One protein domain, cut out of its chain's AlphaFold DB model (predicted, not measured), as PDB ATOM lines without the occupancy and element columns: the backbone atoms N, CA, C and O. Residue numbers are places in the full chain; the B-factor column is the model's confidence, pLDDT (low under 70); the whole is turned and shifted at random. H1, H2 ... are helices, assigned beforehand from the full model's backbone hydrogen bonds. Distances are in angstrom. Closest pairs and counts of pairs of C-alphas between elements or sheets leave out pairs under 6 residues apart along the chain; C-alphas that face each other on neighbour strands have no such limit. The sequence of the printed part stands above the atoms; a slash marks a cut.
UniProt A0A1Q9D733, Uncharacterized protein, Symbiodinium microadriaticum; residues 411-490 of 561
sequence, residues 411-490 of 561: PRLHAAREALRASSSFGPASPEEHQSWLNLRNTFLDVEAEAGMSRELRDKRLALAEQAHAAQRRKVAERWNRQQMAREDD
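What this domain is: This is residues 411 to 490 of the 561 residues of an uncharacterized protein of Symbiodinium microadriaticum (UniProt A0A1Q9D733). What shape does the printed part make? Three helices run back and forth: H1 and H2 lie side by side as a hairpin, and the much longer H3 folds back from the end of H2, meeting it near their turn with residues 455 to 462 alone. H3 makes the length of the whole, and its last residues, 484 to 490, stick out free. What is it made of, and how large is it? The printed part has 80 residues with three named helices, H1, H2 and H3 in that order, and no named strand, and the class is all helix. It is loose, with a radius of gyration of the C-alphas of 15.7 A and spans of 56 by 24 by 15 A.

How they stand to each other: How do the first two helices stand to each other? H1, residues 411 to 423, and H2, residues 431 to 450, form a helical hairpin and touch, opposite ways at a shallow tilt of 17 degrees. Their closest C-alphas are those of Ser 423 and Glu 433, 4.8 A apart. Where does the third helix meet them? H3, residues 455 to 490, forms a second helical hairpin with H2; the two run opposite ways at a shallow tilt of 20 degrees, and residues 441 to 449 of H2 alone touch residues 455 to 462 of H3 alone. Their closest C-alphas are those of Leu 445 and Arg 458, 6.9 A apart, while H1 and H3 are apart. What do the backbone atoms show? In H1, H2 and H3 every O i to N i+4 pair is within hydrogen-bond range.

Where its parts are: Where does the first helix begin? H1 begins at Pro 411, with its C-alpha at (248.011, 268.428, 347.765), and runs to Ser 423, 18.2 A from first to last C-alpha. Where do the other two helices run? H2 goes from Pro 431, C-alpha at (236.922, 288.799, 342.544), to Glu 450, over 28.7 A. H3 goes from Arg 455 to Asp 490, over 52.3 A, and ends with its C-alpha at (246.058, 313.173, 357.364).

The domain as a whole: How far does it reach? The two C-alphas farthest apart are those of Gly 452 and Asp 490, 55.8 A. Are there cuts or long links? The printed part has no cut; the link from H1 to H2, of 7 residues, is short, and the link from H2 to H3, of 4 residues, is tight. Where is the model's confidence low? No printed residue is under 70, and the mean pLDDT of the printed part is 84.6.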
ATOM      1  N   PRO A 411     247.503 267.541 348.806       79.88
ATOM      2  CA  PRO A 411     248.011 268.428 347.765       79.88
ATOM      3  C   PRO A 411     246.931 269.354 347.189       79.88
ATOM      4  O   PRO A 411     247.193 270.537 346.989       79.88
ATOM      5  N   ARG A 412     245.695 268.861 346.984       82.25
ATOM      6  CA  ARG A 412     244.580 269.672 346.452       82.25
ATOM      7  C   ARG A 412     244.122 270.707 347.475       82.25
ATOM      8  O   ARG A 412     243.964 271.878 347.137       82.25
ATOM      9  N   LEU A 413     243.946 270.291 348.731       81.81
ATOM     10  CA  LEU A 413     243.512 271.195 349.797       81.81
ATOM     11  C   LEU A 413     244.585 272.246 350.126       81.81
ATOM     12  O   LEU A 413     244.256 273.408 350.353       81.81
ATOM     13  N   HIS A 414     245.859 271.856 350.117       79.31
ATOM     14  CA  HIS A 414     246.997 272.752 350.298       79.31
ATOM     15  C   HIS A 414     247.094 273.760 349.150       79.31
ATOM     16  O   HIS A 414     247.136 274.959 349.406       79.31
ATOM     17  N   ALA A 415     247.032 273.308 347.894       85.69
ATOM     18  CA  ALA A 415     247.048 274.195 346.730       85.69
ATOM     19  C   ALA A 415     245.896 275.214 346.761       85.69
ATOM     20  O   ALA A 415     246.104 276.391 346.481       85.69
ATOM     21  N   ALA A 416     244.692 274.795 347.164       83.69
ATOM     22  CA  ALA A 416     243.557 275.705 347.289       83.69
ATOM     23  C   ALA A 416     243.719 276.721 348.440       83.69
ATOM     24  O   ALA A 416     243.268 277.860 348.320       83.69
ATOM     25  N   ARG A 417     244.385 276.344 349.544       86.44
ATOM     26  CA  ARG A 417     244.736 277.272 350.635       86.44
ATOM     27  C   ARG A 417     245.776 278.295 350.194       86.44
ATOM     28  O   ARG A 417     245.604 279.475 350.480       86.44
ATOM     29  N   GLU A 418     246.810 277.854 349.487       85.62
ATOM     30  CA  GLU A 418     247.844 278.737 348.941       85.62
ATOM     31  C   GLU A 418     247.269 279.709 347.904       85.62
ATOM     32  O   GLU A 418     247.552 280.900 347.964       85.62
ATOM     33  N   ALA A 419     246.362 279.254 347.032       86.06
ATOM     34  CA  ALA A 419     245.661 280.132 346.092       86.06
ATOM     35  C   ALA A 419     244.819 281.211 346.803       86.06
ATOM     36  O   ALA A 419     244.817 282.373 346.395       86.06
ATOM     37  N   LEU A 420     244.136 280.855 347.898       88.56
ATOM     38  CA  LEU A 420     243.406 281.830 348.712       88.56
ATOM     39  C   LEU A 420     244.352 282.813 349.415       88.56
ATOM     40  O   LEU A 420     244.067 284.004 349.442       88.56
ATOM     41  N   ARG A 421     245.485 282.347 349.952       86.44
ATOM     42  CA  ARG A 421     246.496 283.225 350.566       86.44
ATOM     43  C   ARG A 421     247.087 284.202 349.554       86.44
ATOM     44  O   ARG A 421     247.171 285.383 349.854       86.44
ATOM     45  N   ALA A 422     247.435 283.722 348.363       84.44
ATOM     46  CA  ALA A 422     248.019 284.537 347.302       84.44
ATOM     47  C   ALA A 422     247.043 285.585 346.739       84.44
ATOM     48  O   ALA A 422     247.473 286.649 346.305       84.44
ATOM     49  N   SER A 423     245.738 285.292 346.743       85.69
ATOM     50  CA  SER A 423     244.698 286.217 346.267       85.69
ATOM     51  C   SER A 423     244.134 287.130 347.357       85.69
ATOM     52  O   SER A 423     243.488 288.129 347.033       85.69
ATOM     53  N   SER A 424     244.373 286.825 348.636       84.06
ATOM     54  CA  SER A 424     243.920 287.663 349.743       84.06
ATOM     55  C   SER A 424     244.767 288.929 349.817       84.06
ATOM     56  O   SER A 424     245.986 288.890 349.971       84.06
ATOM     57  N   SER A 425     244.106 290.077 349.695       79.75
ATOM     58  CA  SER A 425     244.745 291.385 349.813       79.75
ATOM     59  C   SER A 425     244.366 292.042 351.138       79.75
ATOM     60  O   SER A 425     243.337 291.736 351.738       79.75
ATOM     61  N   PHE A 426     245.158 293.018 351.588       73.69
ATOM     62  CA  PHE A 426     244.812 293.836 352.758       73.69
ATOM     63  C   PHE A 426     243.612 294.783 352.521       73.69
ATOM     64  O   PHE A 426     243.266 295.555 353.415       73.69
ATOM     65  N   GLY A 427     242.992 294.741 351.336       76.31
ATOM     66  CA  GLY A 427     241.893 295.602 350.911       76.31
ATOM     67  C   GLY A 427     240.526 294.904 350.840       76.31
ATOM     68  O   GLY A 427     240.333 293.818 351.389       76.31
ATOM     69  N   PRO A 428     239.527 295.537 350.196       79.00
ATOM     70  CA  PRO A 428     238.248 294.891 349.916       79.00
ATOM     71  C   PRO A 428     238.458 293.642 349.053       79.00
ATOM     72  O   PRO A 428     239.311 293.632 348.168       79.00
ATOM     73  N   ALA A 429     237.662 292.600 349.313       81.31
ATOM     74  CA  ALA A 429     237.858 291.310 348.660       81.31
ATOM     75  C   ALA A 429     237.794 291.432 347.137       81.31
ATOM     76  O   ALA A 429     236.793 291.906 346.588       81.31
ATOM     77  N   SER A 430     238.858 290.984 346.480       88.50
ATOM     78  CA  SER A 430     238.924 290.955 345.026       88.50
ATOM     79  C   SER A 430     238.026 289.832 344.480       88.50
ATOM     80  O   SER A 430     237.728 288.857 345.185       88.50
ATOM     81  N   PRO A 431     237.586 289.919 343.213       91.00
ATOM     82  CA  PRO A 431     236.922 288.799 342.544       91.00
ATOM     83  C   PRO A 431     237.761 287.507 342.579       91.00
ATOM     84  O   PRO A 431     237.213 286.414 342.703       91.00
ATOM     85  N   GLU A 432     239.088 287.640 342.534       90.56
ATOM     86  CA  GLU A 432     240.058 286.539 342.580       90.56
ATOM     87  C   GLU A 432     240.105 285.861 343.957       90.56
ATOM     88  O   GLU A 432     240.133 284.631 344.038       90.56
ATOM     89  N   GLU A 433     240.043 286.637 345.043       88.31
ATOM     90  CA  GLU A 433     239.939 286.111 346.408       88.31
ATOM     91  C   GLU A 433     238.623 285.352 346.595       88.31
ATOM     92  O   GLU A 433     238.597 284.248 347.144       88.31
ATOM     93  N   HIS A 434     237.517 285.902 346.078       89.31
ATOM     94  CA  HIS A 434     236.222 285.231 346.136       89.31
ATOM     95  C   HIS A 434     236.234 283.901 345.374       89.31
ATOM     96  O   HIS A 434     235.755 282.890 345.892       89.31
ATOM     97  N   GLN A 435     236.826 283.880 344.179       91.75
ATOM     98  CA  GLN A 435     236.960 282.660 343.393       91.75
ATOM     99  C   GLN A 435     237.860 281.629 344.089       91.75
ATOM    100  O   GLN A 435     237.528 280.444 344.123       91.75
ATOM    101  N   SER A 436     238.962 282.066 344.700       90.12
ATOM    102  CA  SER A 436     239.865 281.188 345.452       90.12
ATOM    103  C   SER A 436     239.193 280.600 346.696       90.12
ATOM    104  O   SER A 436     239.379 279.421 346.999       90.12
ATOM    105  N   TRP A 437     238.329 281.370 347.367       90.69
ATOM    106  CA  TRP A 437     237.493 280.869 348.458       90.69
ATOM    107  C   TRP A 437     236.513 279.791 347.979       90.69
ATOM    108  O   TRP A 437     236.417 278.734 348.603       90.69
ATOM    109  N   LEU A 438     235.817 280.014 346.858       92.12
ATOM    110  CA  LEU A 438     234.912 279.015 346.273       92.12
ATOM    111  C   LEU A 438     235.660 277.732 345.884       92.12
ATOM    112  O   LEU A 438     235.164 276.632 346.132       92.12
ATOM    113  N   ASN A 439     236.870 277.862 345.340       89.69
ATOM    114  CA  ASN A 439     237.718 276.725 344.987       89.69
ATOM    115  C   ASN A 439     238.151 275.932 346.229       89.69
ATOM    116  O   ASN A 439     238.045 274.703 346.237       89.69
ATOM    117  N   LEU A 440     238.580 276.610 347.302       90.06
ATOM    118  CA  LEU A 440     238.904 275.971 348.581       90.06
ATOM    119  C   LEU A 440     237.687 275.269 349.185       90.06
ATOM    120  O   LEU A 440     237.793 274.125 349.623       90.06
ATOM    121  N   ARG A 441     236.528 275.931 349.162       91.38
ATOM    122  CA  ARG A 441     235.259 275.396 349.655       91.38
ATOM    123  C   ARG A 441     234.869 274.106 348.938       91.38
ATOM    124  O   ARG A 441     234.591 273.106 349.589       91.38
ATOM    125  N   ASN A 442     234.867 274.121 347.606       90.50
ATOM    126  CA  ASN A 442     234.494 272.954 346.807       90.50
ATOM    127  C   ASN A 442     235.513 271.818 346.989       90.50
ATOM    128  O   ASN A 442     235.121 270.680 347.210       90.50
ATOM    129  N   THR A 443     236.811 272.141 347.022       86.50
ATOM    130  CA  THR A 443     237.871 271.155 347.292       86.50
ATOM    131  C   THR A 443     237.709 270.511 348.668       86.50
ATOM    132  O   THR A 443     237.900 269.309 348.815       86.50
ATOM    133  N   PHE A 444     237.335 271.291 349.684       86.31
ATOM    134  CA  PHE A 444     237.051 270.768 351.015       86.31
ATOM    135  C   PHE A 444     235.856 269.806 350.991       86.31
ATOM    136  O   PHE A 444     235.970 268.698 351.504       86.31
ATOM    137  N   LEU A 445     234.748 270.175 350.338       84.44
ATOM    138  CA  LEU A 445     233.563 269.315 350.221       84.44
ATOM    139  C   LEU A 445     233.839 268.003 349.475       84.44
ATOM    140  O   LEU A 445     233.289 266.973 349.875       84.44
ATOM    141  N   ASP A 446     234.681 268.034 348.438       83.25
ATOM    142  CA  ASP A 446     235.136 266.846 347.705       83.25
ATOM    143  C   ASP A 446     235.937 265.916 348.625       83.25
ATOM    144  O   ASP A 446     235.602 264.741 348.759       83.25
ATOM    145  N   VAL A 447     236.935 266.461 349.334       81.31
ATOM    146  CA  VAL A 447     237.760 265.715 350.302       81.31
ATOM    147  C   VAL A 447     236.886 265.093 351.395       81.31
ATOM    148  O   VAL A 447     237.090 263.944 351.783       81.31
ATOM    149  N   GLU A 448     235.887 265.828 351.894       82.75
ATOM    150  CA  GLU A 448     234.975 265.299 352.906       82.75
ATOM    151  C   GLU A 448     234.039 264.211 352.356       82.75
ATOM    152  O   GLU A 448     233.700 263.271 353.078       82.75
ATOM    153  N   ALA A 449     233.625 264.322 351.088       80.94
ATOM    154  CA  ALA A 449     232.837 263.299 350.402       80.94
ATOM    155  C   ALA A 449     233.635 261.999 350.245       80.94
ATOM    156  O   ALA A 449     233.135 260.926 350.576       80.94
ATOM    157  N   GLU A 450     234.878 262.114 349.772       81.12
ATOM    158  CA  GLU A 450     235.819 261.006 349.581       81.12
ATOM    159  C   GLU A 450     236.153 260.315 350.913       81.12
ATOM    160  O   GLU A 450     236.302 259.096 350.963       81.12
ATOM    161  N   ALA A 451     236.180 261.075 352.014       74.38
ATOM    162  CA  ALA A 451     236.345 260.558 353.373       74.38
ATOM    163  C   ALA A 451     235.088 259.867 353.947       74.38
ATOM    164  O   ALA A 451     235.109 259.413 355.091       74.38
ATOM    165  N   GLY A 452     233.982 259.808 353.197       83.25
ATOM    166  CA  GLY A 452     232.740 259.160 353.623       83.25
ATOM    167  C   GLY A 452     231.910 259.963 354.630       83.25
ATOM    168  O   GLY A 452     231.076 259.383 355.328       83.25
ATOM    169  N   MET A 453     232.097 261.286 354.740       75.88
ATOM    170  CA  MET A 453     231.272 262.099 355.642       75.88
ATOM    171  C   MET A 453     229.828 262.237 355.145       75.88
ATOM    172  O   MET A 453     229.560 262.493 353.964       75.88
ATOM    173  N   SER A 454     228.877 262.138 356.080       84.38
ATOM    174  CA  SER A 454     227.456 262.316 355.783       84.38
ATOM    175  C   SER A 454     227.182 263.713 355.219       84.38
ATOM    176  O   SER A 454     227.825 264.699 355.584       84.38
ATOM    177  N   ARG A 455     226.208 263.806 354.307       81.62
ATOM    178  CA  ARG A 455     225.815 265.079 353.682       81.62
ATOM    179  C   ARG A 455     225.421 266.130 354.724       81.62
ATOM    180  O   ARG A 455     225.898 267.252 354.656       81.62
ATOM    181  N   GLU A 456     224.648 265.735 355.735       82.06
ATOM    182  CA  GLU A 456     224.203 266.637 356.803       82.06
ATOM    183  C   GLU A 456     225.376 267.233 357.603       82.06
ATOM    184  O   GLU A 456     225.373 268.420 357.938       82.06
ATOM    185  N   LEU A 457     226.406 266.430 357.899       71.56
ATOM    186  CA  LEU A 457     227.588 266.906 358.615       71.56
ATOM    187  C   LEU A 457     228.412 267.874 357.756       71.56
ATOM    188  O   LEU A 457     228.870 268.896 358.272       71.56
ATOM    189  N   ARG A 458     228.566 267.578 356.458       84.56
ATOM    190  CA  ARG A 458     229.245 268.460 355.496       84.56
ATOM    191  C   ARG A 458     228.531 269.807 355.382       84.56
ATOM    192  O   ARG A 458     229.174 270.841 355.532       84.56
ATOM    193  N   ASP A 459     227.205 269.802 355.248       81.50
ATOM    194  CA  ASP A 459     226.393 271.022 355.157       81.50
ATOM    195  C   ASP A 459     226.523 271.891 356.425       81.50
ATOM    196  O   ASP A 459     226.719 273.106 356.344       81.50
ATOM    197  N   LYS A 460     226.511 271.272 357.616       79.81
ATOM    198  CA  LYS A 460     226.731 271.977 358.894       79.81
ATOM    199  C   LYS A 460     228.125 272.607 358.985       79.81
ATOM    200  O   LYS A 460     228.257 273.745 359.435       79.81
ATOM    201  N   ARG A 461     229.177 271.886 358.580       78.81
ATOM    202  CA  ARG A 461     230.559 272.406 358.604       78.81
ATOM    203  C   ARG A 461     230.763 273.516 357.583       78.81
ATOM    204  O   ARG A 461     231.415 274.508 357.901       78.81
ATOM    205  N   LEU A 462     230.170 273.367 356.402       84.06
ATOM    206  CA  LEU A 462     230.172 274.373 355.351       84.06
ATOM    207  C   LEU A 462     229.554 275.684 355.839       84.06
ATOM    208  O   LEU A 462     230.187 276.731 355.725       84.06
ATOM    209  N   ALA A 463     228.376 275.617 356.464       82.69
ATOM    210  CA  ALA A 463     227.698 276.792 357.007       82.69
ATOM    211  C   ALA A 463     228.556 277.530 358.052       82.69
ATOM    212  O   ALA A 463     228.667 278.758 358.016       82.69
ATOM    213  N   LEU A 464     229.222 276.793 358.950       75.81
ATOM    214  CA  LEU A 464     230.138 277.379 359.938       75.81
ATOM    215  C   LEU A 464     231.362 278.033 359.281       75.81
ATOM    216  O   LEU A 464     231.769 279.123 359.687       75.81
ATOM    217  N   ALA A 465     231.943 277.393 358.264       74.81
ATOM    218  CA  ALA A 465     233.079 277.936 357.528       74.81
ATOM    219  C   ALA A 465     232.701 279.213 356.757       74.81
ATOM    220  O   ALA A 465     233.433 280.202 356.812       74.81
ATOM    221  N   GLU A 466     231.536 279.233 356.103       85.81
ATOM    222  CA  GLU A 466     231.011 280.411 355.404       85.81
ATOM    223  C   GLU A 466     230.712 281.562 356.376       85.81
ATOM    224  O   GLU A 466     231.073 282.711 356.104       85.81
ATOM    225  N   GLN A 467     230.147 281.264 357.550       85.94
ATOM    226  CA  GLN A 467     229.919 282.257 358.599       85.94
ATOM    227  C   GLN A 467     231.236 282.852 359.122       85.94
ATOM    228  O   GLN A 467     231.342 284.074 359.276       85.94
ATOM    229  N   ALA A 468     232.245 282.013 359.379       73.94
ATOM    230  CA  ALA A 468     233.559 282.447 359.847       73.94
ATOM    231  C   ALA A 468     234.269 283.324 358.804       73.94
ATOM    232  O   ALA A 468     234.751 284.410 359.138       73.94
ATOM    233  N   HIS A 469     234.257 282.911 357.536       83.06
ATOM    234  CA  HIS A 469     234.829 283.680 356.433       83.06
ATOM    235  C   HIS A 469     234.128 285.039 356.260       83.06
ATOM    236  O   HIS A 469     234.783 286.079 356.177       83.06
ATOM    237  N   ALA A 470     232.792 285.072 356.309       84.81
ATOM    238  CA  ALA A 470     232.029 286.320 356.255       84.81
ATOM    239  C   ALA A 470     232.316 287.246 357.455       84.81
ATOM    240  O   ALA A 470     232.354 288.471 357.311       84.81
ATOM    241  N   ALA A 471     232.520 286.693 358.654       82.88
ATOM    242  CA  ALA A 471     232.908 287.468 359.833       82.88
ATOM    243  C   ALA A 471     234.325 288.049 359.701       82.88
ATOM    244  O   ALA A 471     234.537 289.223 360.010       82.88
ATOM    245  N   GLN A 472     235.282 287.264 359.202       82.94
ATOM    246  CA  GLN A 472     236.643 287.730 358.938       82.94
ATOM    247  C   GLN A 472     236.656 288.851 357.895       82.94
ATOM    248  O   GLN A 472     237.252 289.898 358.139       82.94
ATOM    249  N   ARG A 473     235.923 288.694 356.789       85.12
ATOM    250  CA  ARG A 473     235.801 289.731 355.756       85.12
ATOM    251  C   ARG A 473     235.239 291.044 356.287       85.12
ATOM    252  O   ARG A 473     235.741 292.104 355.929       85.12
ATOM    253  N   ARG A 474     234.235 290.988 357.167       87.31
ATOM    254  CA  ARG A 474     233.709 292.191 357.831       87.31
ATOM    255  C   ARG A 474     234.788 292.901 358.651       87.31
ATOM    256  O   ARG A 474     234.921 294.113 358.534       87.31
ATOM    257  N   LYS A 475     235.606 292.156 359.403       84.94
ATOM    258  CA  LYS A 475     236.721 292.725 360.182       84.94
ATOM    259  C   LYS A 475     237.799 293.355 359.295       84.94
ATOM    260  O   LYS A 475     238.304 294.424 359.631       84.94
ATOM    261  N   VAL A 476     238.155 292.706 358.184       80.81
ATOM    262  CA  VAL A 476     239.136 293.241 357.222       80.81
ATOM    263  C   VAL A 476     238.606 294.523 356.584       80.81
ATOM    264  O   VAL A 476     239.298 295.536 356.616       80.81
ATOM    265  N   ALA A 477     237.354 294.525 356.118       85.81
ATOM    266  CA  ALA A 477     236.716 295.714 355.555       85.81
ATOM    267  C   ALA A 477     236.642 296.872 356.568       85.81
ATOM    268  O   ALA A 477     236.957 298.009 356.236       85.81
ATOM    269  N   GLU A 478     236.297 296.592 357.827       88.56
ATOM    270  CA  GLU A 478     236.269 297.601 358.893       88.56
ATOM    271  C   GLU A 478     237.668 298.171 359.192       88.56
ATOM    272  O   GLU A 478     237.824 299.362 359.465       88.56
ATOM    273  N   ARG A 479     238.713 297.334 359.150       86.56
ATOM    274  CA  ARG A 479     240.103 297.785 359.309       86.56
ATOM    275  C   ARG A 479     240.546 298.641 358.124       86.56
ATOM    276  O   ARG A 479     241.127 299.698 358.345       86.56
ATOM    277  N   TRP A 480     240.238 298.212 356.904       88.12
ATOM    278  CA  TRP A 480     240.532 298.962 355.688       88.12
ATOM    279  C   TRP A 480     239.851 300.333 355.696       88.12
ATOM    280  O   TRP A 480     240.514 301.345 355.500       88.12
ATOM    281  N   ASN A 481     238.559 300.390 356.027       89.88
ATOM    282  CA  ASN A 481     237.817 301.650 356.110       89.88
ATOM    283  C   ASN A 481     238.412 302.597 357.159       89.88
ATOM    284  O   ASN A 481     238.546 303.787 356.901       89.88
ATOM    285  N   ARG A 482     238.836 302.077 358.321       90.69
ATOM    286  CA  ARG A 482     239.551 302.882 359.326       90.69
ATOM    287  C   ARG A 482     240.867 303.446 358.798       90.69
ATOM    288  O   ARG A 482     241.181 304.595 359.080       90.69
ATOM    289  N   GLN A 483     241.624 302.659 358.036       88.06
ATOM    290  CA  GLN A 483     242.871 303.125 357.425       88.06
ATOM    291  C   GLN A 483     242.625 304.177 356.339       88.06
ATOM    292  O   GLN A 483     243.400 305.122 356.243       88.06
ATOM    293  N   GLN A 484     241.558 304.038 355.546       90.69
ATOM    294  CA  GLN A 484     241.181 305.043 354.551       90.69
ATOM    295  C   GLN A 484     240.770 306.358 355.216       90.69
ATOM    296  O   GLN A 484     241.333 307.389 354.870       90.69
ATOM    297  N   MET A 485     239.908 306.315 356.240       91.75
ATOM    298  CA  MET A 485     239.530 307.521 356.995       91.75
ATOM    299  C   MET A 485     240.748 308.206 357.630       91.75
ATOM    300  O   MET A 485     240.898 309.413 357.503       91.75
ATOM    301  N   ALA A 486     241.671 307.447 358.231       89.38
ATOM    302  CA  ALA A 486     242.895 308.022 358.795       89.38
ATOM    303  C   ALA A 486     243.778 308.703 357.730       89.38
ATOM    304  O   ALA A 486     244.338 309.766 357.976       89.38
ATOM    305  N   ARG A 487     243.881 308.120 356.526       89.38
ATOM    306  CA  ARG A 487     244.617 308.733 355.408       89.38
ATOM    307  C   ARG A 487     243.936 309.997 354.890       89.38
ATOM    308  O   ARG A 487     244.628 310.943 354.525       89.38
ATOM    309  N   GLU A 488     242.609 310.009 354.825       91.00
ATOM    310  CA  GLU A 488     241.835 311.194 354.443       91.00
ATOM    311  C   GLU A 488     242.011 312.322 355.470       91.00
ATOM    312  O   GLU A 488     242.297 313.452 355.073       91.00
ATOM    313  N   ASP A 489     241.967 312.004 356.767       88.12
ATOM    314  CA  ASP A 489     242.230 312.953 357.855       88.12
ATOM    315  C   ASP A 489     243.649 313.542 357.765       88.12
ATOM    316  O   ASP A 489     243.823 314.761 357.838       88.12
ATOM    317  N   ASP A 490     244.672 312.713 357.531       85.00
ATOM    318  CA  ASP A 490     246.058 313.173 357.364       85.00
ATOM    319  C   ASP A 490     246.217 314.095 356.142       85.00
ATOM    320  O   ASP A 490     246.924 315.109 356.194       85.00
TER     321      ASP A 490